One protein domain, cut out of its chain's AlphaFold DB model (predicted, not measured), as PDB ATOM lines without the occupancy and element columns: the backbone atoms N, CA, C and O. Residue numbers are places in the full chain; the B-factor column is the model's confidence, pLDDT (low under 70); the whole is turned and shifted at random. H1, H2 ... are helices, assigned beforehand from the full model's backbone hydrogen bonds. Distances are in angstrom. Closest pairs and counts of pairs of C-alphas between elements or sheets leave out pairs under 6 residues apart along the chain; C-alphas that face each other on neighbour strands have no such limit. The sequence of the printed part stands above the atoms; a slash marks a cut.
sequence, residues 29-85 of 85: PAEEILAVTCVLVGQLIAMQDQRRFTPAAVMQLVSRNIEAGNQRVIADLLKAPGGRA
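Overview. This is residues 29 to 85 of the 85 residues of an uncharacterized protein of Mesorhizobium sp (UniProt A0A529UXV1). Two helices form an open, narrow V: H1 runs toward the corner, a loop of residues 47 to 54 turns there, and the longer H2 runs back the opposite way. The arms come near each other only by the corner and spread apart beyond it, and H2 with the tail after it makes most of the length. The printed part has 57 residues with two named helices, H1 then H2, and no named strand; the class is all helix. It is only just extended, close to loose, with a radius of gyration of the C-alphas of 15.5 A, and it spans 50 by 23 by 13 A, only just a rod.

Along the chain. H1 is residues 30 to 46, 24.5 A from first to last C-alpha, and begins with C-alpha 30 at (83.161, 138.920, 87.046). H2 is residues 55 to 79, 36.7 A long by the same measure, from C-alpha 55 at (96.176, 117.785, 99.854) to C-alpha 79 at (71.342, 144.446, 103.979).

Arrangement. H1 and H2 are close but not clearly touching, with 1 pair of C-alphas within 8 A. That closest pair is Ile 45 and Val 58, 6.8 A apart. The helices run opposite ways at a shallow tilt of 29 degrees, and their centres are 14.8 A apart. Residues 29 to 40, of which 30 to 40 belong to H1, stand free. Residues 63 to 85, of which 63 to 79 belong to H2, stand free too. In H1 and H2 every O i to N i+4 pair is within hydrogen-bond range.

Size, cuts and confidence. The C-alphas farthest apart are those of Arg 51 and Arg 84, at 50.3 A. The printed part has no cut and ends at residue 85, the chain's last. The link from H1 to H2, 8 residues, is short. The mean pLDDT of the printed part is 88.8, and residues 81 to 85 of this model are under 70.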
ATOM      1  N   PRO A  29      84.592 141.127  82.962       96.56
ATOM      2  CA  PRO A  29      83.482 140.355  83.510       96.56
ATOM      3  C   PRO A  29      83.860 139.610  84.797       96.56
ATOM      4  O   PRO A  29      84.982 139.121  84.962       96.56
ATOM      5  N   ALA A  30      82.909 139.497  85.726       92.88
ATOM      6  CA  ALA A  30      83.161 138.920  87.046       92.88
ATOM      7  C   ALA A  30      83.600 137.445  86.972       92.88
ATOM      8  O   ALA A  30      84.448 137.005  87.750       92.88
ATOM      9  N   GLU A  31      83.057 136.685  86.022       96.62
ATOM     10  CA  GLU A  31      83.414 135.295  85.748       96.62
ATOM     11  C   GLU A  31      84.852 135.137  85.232       96.62
ATOM     12  O   GLU A  31      85.517 134.156  85.570       96.62
ATOM     13  N   GLU A  32      85.372 136.114  84.485       97.50
ATOM     14  CA  GLU A  32      86.758 136.115  84.012       97.50
ATOM     15  C   GLU A  32      87.725 136.422  85.161       97.50
ATOM     16  O   GLU A  32      88.723 135.719  85.342       97.50
ATOM     17  N   ILE A  33      87.382 137.399  86.011       96.31
ATOM     18  CA  ILE A  33      88.130 137.689  87.245       96.31
ATOM     19  C   ILE A  33      88.163 136.446  88.145       96.31
ATOM     20  O   ILE A  33      89.218 136.093  88.684       96.31
ATOM     21  N   LEU A  34      87.030 135.749  88.287       95.38
ATOM     22  CA  LEU A  34      86.952 134.498  89.037       95.38
ATOM     23  C   LEU A  34      87.861 133.424  88.426       95.38
ATOM     24  O   LEU A  34      88.634 132.808  89.157       95.38
ATOM     25  N   ALA A  35      87.818 133.222  87.105       97.38
ATOM     26  CA  ALA A  35      88.643 132.226  86.423       97.38
ATOM     27  C   ALA A  35      90.146 132.462  86.654       97.38
ATOM     28  O   ALA A  35      90.871 131.535  87.022       97.38
ATOM     29  N   VAL A  36      90.610 133.708  86.521       96.12
ATOM     30  CA  VAL A  36      92.013 134.078  86.784       96.12
ATOM     31  C   VAL A  36      92.370 133.882  88.261       96.12
ATOM     32  O   VAL A  36      93.431 133.343  88.585       96.12
ATOM     33  N   THR A  37      91.471 134.249  89.174       95.25
ATOM     34  CA  THR A  37      91.688 134.069  90.618       95.25
ATOM     35  C   THR A  37      91.774 132.586  90.995       95.25
ATOM     36  O   THR A  37      92.610 132.209  91.816       95.25
ATOM     37  N   CYS A  38      90.992 131.712  90.356       96.62
ATOM     38  CA  CYS A  38      91.082 130.260  90.541       96.62
ATOM     39  C   CYS A  38      92.451 129.699  90.127       96.62
ATOM     40  O   CYS A  38      92.985 128.827  90.816       96.62
ATOM     41  N   VAL A  39      93.059 130.220  89.054       97.69
ATOM     42  CA  VAL A  39      94.430 129.848  88.661       97.69
ATOM     43  C   VAL A  39      95.430 130.242  89.750       97.69
ATOM     44  O   VAL A  39      96.253 129.414  90.147       97.69
ATOM     45  N   LEU A  40      95.325 131.463  90.286       96.12
ATOM     46  CA  LEU A  40      96.162 131.919  91.401       96.12
ATOM     47  C   LEU A  40      95.997 131.017  92.635       96.12
ATOM     48  O   LEU A  40      96.989 130.604  93.232       96.12
ATOM     49  N   VAL A  41      94.763 130.653  92.995       95.81
ATOM     50  CA  VAL A  41      94.495 129.711  94.095       95.81
ATOM     51  C   VAL A  41      95.182 128.366  93.841       95.81
ATOM     52  O   VAL A  41      95.852 127.854  94.735       95.81
ATOM     53  N   GLY A  42      95.098 127.822  92.624       95.62
ATOM     54  CA  GLY A  42      95.794 126.589  92.242       95.62
ATOM     55  C   GLY A  42      97.314 126.671  92.429       95.62
ATOM     56  O   GLY A  42      97.925 125.756  92.982       95.62
ATOM     57  N   GLN A  43      97.922 127.793  92.041       96.50
ATOM     58  CA  GLN A  43      99.352 128.042  92.249       96.50
ATOM     59  C   GLN A  43      99.703 128.109  93.743       96.50
ATOM     60  O   GLN A  43     100.667 127.479  94.176       96.50
ATOM     61  N   LEU A  44      98.893 128.796  94.553       95.00
ATOM     62  CA  LEU A  44      99.088 128.867  96.004       95.00
ATOM     63  C   LEU A  44      98.954 127.496  96.680       95.00
ATOM     64  O   LEU A  44      99.708 127.205  97.608       95.00
ATOM     65  N   ILE A  45      98.036 126.643  96.211       94.88
ATOM     66  CA  ILE A  45      97.894 125.253  96.672       94.88
ATOM     67  C   ILE A  45      99.158 124.452  96.342       94.88
ATOM     68  O   ILE A  45      99.689 123.760  97.210       94.88
ATOM     69  N   ALA A  46      99.667 124.567  95.113       93.19
ATOM     70  CA  ALA A  46     100.866 123.853  94.677       93.19
ATOM     71  C   ALA A  46     102.122 124.250  95.476       93.19
ATOM     72  O   ALA A  46     103.017 123.429  95.662       93.19
ATOM     73  N   MET A  47     102.171 125.486  95.983       93.62
ATOM     74  CA  MET A  47     103.263 125.997  96.819       93.62
ATOM     75  C   MET A  47     103.196 125.548  98.287       93.62
ATOM     76  O   MET A  47     104.116 125.848  99.051       93.62
ATOM     77  N   GLN A  48     102.132 124.862  98.718       92.44
ATOM     78  CA  GLN A  48     102.030 124.402 100.102       92.44
ATOM     79  C   GLN A  48     103.066 123.317 100.411       92.44
ATOM     80  O   GLN A  48     103.324 122.416  99.614       92.44
ATOM     81  N   ASP A  49     103.631 123.375 101.617       89.12
ATOM     82  CA  ASP A  49     104.556 122.350 102.093       89.12
ATOM     83  C   ASP A  49     103.806 121.041 102.381       89.12
ATOM     84  O   ASP A  49     103.106 120.902 103.390       89.12
ATOM     85  N   GLN A  50     103.995 120.061 101.498       82.81
ATOM     86  CA  GLN A  50     103.368 118.740 101.575       82.81
ATOM     87  C   GLN A  50     103.831 117.906 102.781       82.81
ATOM     88  O   GLN A  50     103.181 116.925 103.133       82.81
ATOM     89  N   ARG A  51     104.928 118.289 103.455       89.25
ATOM     90  CA  ARG A  51     105.355 117.660 104.718       89.25
ATOM     91  C   ARG A  51     104.526 118.151 105.903       89.25
ATOM     92  O   ARG A  51     104.477 117.489 106.935       89.25
ATOM     93  N   ARG A  52     103.901 119.324 105.768       88.81
ATOM     94  CA  ARG A  52     103.104 119.984 106.813       88.81
ATOM     95  C   ARG A  52     101.607 119.817 106.597       88.81
ATOM     96  O   ARG A  52     100.862 119.763 107.574       88.81
ATOM     97  N   PHE A  53     101.163 119.743 105.345       89.88
ATOM     98  CA  PHE A  53      99.747 119.689 105.000       89.88
ATOM     99  C   PHE A  53      99.460 118.586 103.989       89.88
ATOM    100  O   PHE A  53     100.166 118.427 102.998       89.88
ATOM    101  N   THR A  54      98.372 117.851 104.217       91.50
ATOM    102  CA  THR A  54      97.854 116.918 103.216       91.50
ATOM    103  C   THR A  54      97.071 117.682 102.144       91.50
ATOM    104  O   THR A  54      96.456 118.707 102.460       91.50
ATOM    105  N   PRO A  55      96.997 117.174 100.901       90.06
ATOM    106  CA  PRO A  55      96.176 117.785  99.854       90.06
ATOM    107  C   PRO A  55      94.717 117.988 100.286       90.06
ATOM    108  O   PRO A  55      94.142 119.053 100.074       90.06
ATOM    109  N   ALA A  56      94.141 117.002 100.982       92.81
ATOM    110  CA  ALA A  56      92.781 117.085 101.508       92.81
ATOM    111  C   ALA A  56      92.610 118.231 102.521       92.81
ATOM    112  O   ALA A  56      91.608 118.941 102.478       92.81
ATOM    113  N   ALA A  57      93.590 118.451 103.404       91.88
ATOM    114  CA  ALA A  57      93.540 119.545 104.370       91.88
ATOM    115  C   ALA A  57      93.622 120.924 103.693       91.88
ATOM    116  O   ALA A  57      92.924 121.847 104.110       91.88
ATOM    117  N   VAL A  58      94.430 121.056 102.636       93.69
ATOM    118  CA  VAL A  58      94.526 122.298 101.853       93.69
ATOM    119  C   VAL A  58      93.220 122.571 101.102       93.69
ATOM    120  O   VAL A  58      92.717 123.691 101.132       93.69
ATOM    121  N   MET A  59      92.602 121.555 100.499       94.56
ATOM    122  CA  MET A  59      91.306 121.732  99.835       94.56
ATOM    123  C   MET A  59      90.177 122.066 100.819       94.56
ATOM    124  O   MET A  59      89.321 122.892 100.509       94.56
ATOM    125  N   GLN A  60      90.196 121.498 102.031       94.00
ATOM    126  CA  GLN A  60      89.263 121.899 103.090       94.00
ATOM    127  C   GLN A  60      89.429 123.371 103.485       94.00
ATOM    128  O   GLN A  60      88.428 124.053 103.699       94.00
ATOM    129  N   LEU A  61      90.668 123.877 103.559       92.25
ATOM    130  CA  LEU A  61      90.920 125.300 103.795       92.25
ATOM    131  C   LEU A  61      90.272 126.156 102.701       92.25
ATOM    132  O   LEU A  61      89.594 127.131 103.018       92.25
ATOM    133  N   VAL A  62      90.451 125.787 101.432       93.94
ATOM    134  CA  VAL A  62      89.862 126.509 100.295       93.94
ATOM    135  C   VAL A  62      88.335 126.525 100.390       93.94
ATOM    136  O   VAL A  62      87.749 127.605 100.359       93.94
ATOM    137  N   SER A  63      87.700 125.362 100.590       95.19
ATOM    138  CA  SER A  63      86.234 125.246 100.688       95.19
ATOM    139  C   SER A  63      85.659 126.159 101.767       95.19
ATOM    140  O   SER A  63      84.783 126.974 101.490       95.19
ATOM    141  N   ARG A  64      86.219 126.101 102.985       92.75
ATOM    142  CA  ARG A  64      85.748 126.917 104.116       92.75
ATOM    143  C   ARG A  64      85.858 128.415 103.844       92.75
ATOM    144  O   ARG A  64      84.988 129.178 104.250       92.75
ATOM    145  N   ASN A  65      86.921 128.850 103.170       90.75
ATOM    146  CA  ASN A  65      87.102 130.265 102.846       90.75
ATOM    147  C   ASN A  65      86.147 130.730 101.739       90.75
ATOM    148  O   ASN A  65      85.646 131.849 101.822       90.75
ATOM    149  N   ILE A  66      85.848 129.879 100.751       93.75
ATOM    150  CA  ILE A  66      84.813 130.161  99.746       93.75
ATOM    151  C   ILE A  66      83.446 130.296 100.423       93.75
ATOM    152  O   ILE A  66      82.751 131.283 100.200       93.75
ATOM    153  N   GLU A  67      83.078 129.356 101.295       93.88
ATOM    154  CA  GLU A  67      81.819 129.407 102.051       93.88
ATOM    155  C   GLU A  67      81.708 130.694 102.877       93.88
ATOM    156  O   GLU A  67      80.700 131.400 102.789       93.88
ATOM    157  N   ALA A  68      82.760 131.053 103.619       89.81
ATOM    158  CA  ALA A  68      82.798 132.284 104.403       89.81
ATOM    159  C   ALA A  68      82.708 133.548 103.526       89.81
ATOM    160  O   ALA A  68      82.016 134.500 103.885       89.81
ATOM    161  N   GLY A  69      83.383 133.569 102.371       89.38
ATOM    162  CA  GLY A  69      83.297 134.666 101.402       89.38
ATOM    163  C   GLY A  69      81.887 134.823 100.828       89.38
ATOM    164  O   GLY A  69      81.334 135.922 100.843       89.38
ATOM    165  N   ASN A  70      81.263 133.717 100.418       92.62
ATOM    166  CA  ASN A  70      79.894 133.698  99.901       92.62
ATOM    167  C   ASN A  70      78.890 134.202 100.944       92.62
ATOM    168  O   ASN A  70      78.017 135.006 100.624       92.62
ATOM    169  N   GLN A  71      79.035 133.779 102.205       91.31
ATOM    170  CA  GLN A  71      78.190 134.251 103.304       91.31
ATOM    171  C   GLN A  71      78.281 135.768 103.500       91.31
ATOM    172  O   GLN A  71      77.257 136.399 103.749       91.31
ATOM    173  N   ARG A  72      79.473 136.367 103.355       87.75
ATOM    174  CA  ARG A  72      79.646 137.830 103.431       87.75
ATOM    175  C   ARG A  72      78.893 138.537 102.308       87.75
ATOM    176  O   ARG A  72      78.108 139.433 102.592       87.75
ATOM    177  N   VAL A  73      79.051 138.074 101.066       89.81
ATOM    178  CA  VAL A  73      78.342 138.641  99.905       89.81
ATOM    179  C   VAL A  73      76.826 138.547 100.081       89.81
ATOM    180  O   VAL A  73      76.121 139.534  99.895       89.81
ATOM    181  N   ILE A  74      76.311 137.384 100.494       90.44
ATOM    182  CA  ILE A  74      74.875 137.192 100.754       90.44
ATOM    183  C   ILE A  74      74.395 138.131 101.864       90.44
ATOM    184  O   ILE A  74      73.354 138.771 101.721       90.44
ATOM    185  N   ALA A  75      75.145 138.239 102.963       88.81
ATOM    186  CA  ALA A  75      74.794 139.128 104.063       88.81
ATOM    187  C   ALA A  75      74.737 140.598 103.621       88.81
ATOM    188  O   ALA A  75      73.860 141.328 104.079       88.81
ATOM    189  N   ASP A  76      75.630 141.026 102.731       87.44
ATOM    190  CA  ASP A  76      75.636 142.388 102.196       87.44
ATOM    191  C   ASP A  76      74.461 142.632 101.237       87.44
ATOM    192  O   ASP A  76      73.799 143.668 101.333       87.44
ATOM    193  N   LEU A  77      74.119 141.653 100.389       87.75
ATOM    194  CA  LEU A  77      72.934 141.712  99.523       87.75
ATOM    195  C   LEU A  77      71.633 141.822 100.328       87.75
ATOM    196  O   LEU A  77      70.763 142.615  99.980       87.75
ATOM    197  N   LEU A  78      71.511 141.066 101.424       87.38
ATOM    198  CA  LEU A  78      70.339 141.108 102.309       87.38
ATOM    199  C   LEU A  78      70.210 142.434 103.074       87.38
ATOM    200  O   LEU A  78      69.107 142.809 103.469       87.38
ATOM    201  N   LYS A  79      71.323 143.139 103.304       84.69
ATOM    202  CA  LYS A  79      71.342 144.446 103.979       84.69
ATOM    203  C   LYS A  79      71.085 145.615 103.030       84.69
ATOM    204  O   LYS A  79      70.733 146.696 103.501       84.69
ATOM    205  N   ALA A  80      71.273 145.438 101.723       73.38
ATOM    206  CA  ALA A  80      71.032 146.489 100.745       73.38
ATOM    207  C   ALA A  80      69.516 146.778 100.634       73.38
ATOM    208  O   ALA A  80      68.736 145.869 100.333       73.38
ATOM    209  N   PRO A  81      69.052 148.023 100.861       57.25
ATOM    210  CA  PRO A  81      67.636 148.352 100.764       57.25
ATOM    211  C   PRO A  81      67.210 148.339  99.287       57.25
ATOM    212  O   PRO A  81      67.468 149.293  98.557       57.25
ATOM    213  N   GLY A  82      66.578 147.249  98.830       62.28
ATOM    214  CA  GLY A  82      66.024 147.177  97.469       62.28
ATOM    215  C   GLY A  82      65.808 145.801  96.824       62.28
ATOM    216  O   GLY A  82      65.357 145.761  95.682       62.28
ATOM    217  N   GLY A  83      66.089 144.675  97.485       49.00
ATOM    218  CA  GLY A  83      65.879 143.349  96.883       49.00
ATOM    219  C   GLY A  83      64.415 142.893  96.920       49.00
ATOM    220  O   GLY A  83      63.967 142.375  97.938       49.00
ATOM    221  N   ARG A  84      63.666 143.060  95.821       49.78
ATOM    222  CA  ARG A  84      62.421 142.302  95.587       49.78
ATOM    223  C   ARG A  84      62.783 140.831  95.350       49.78
ATOM    224  O   ARG A  84      63.571 140.552  94.449       49.78
ATOM    225  N   ALA A  85      62.221 139.946  96.174       49.03
ATOM    226  CA  ALA A  85      62.069 138.526  95.860       49.03
ATOM    227  C   ALA A  85      61.038 138.329  94.740       49.03
ATOM    228  O   ALA A  85      60.146 139.204  94.610       49.03
TER     229      ALA A  85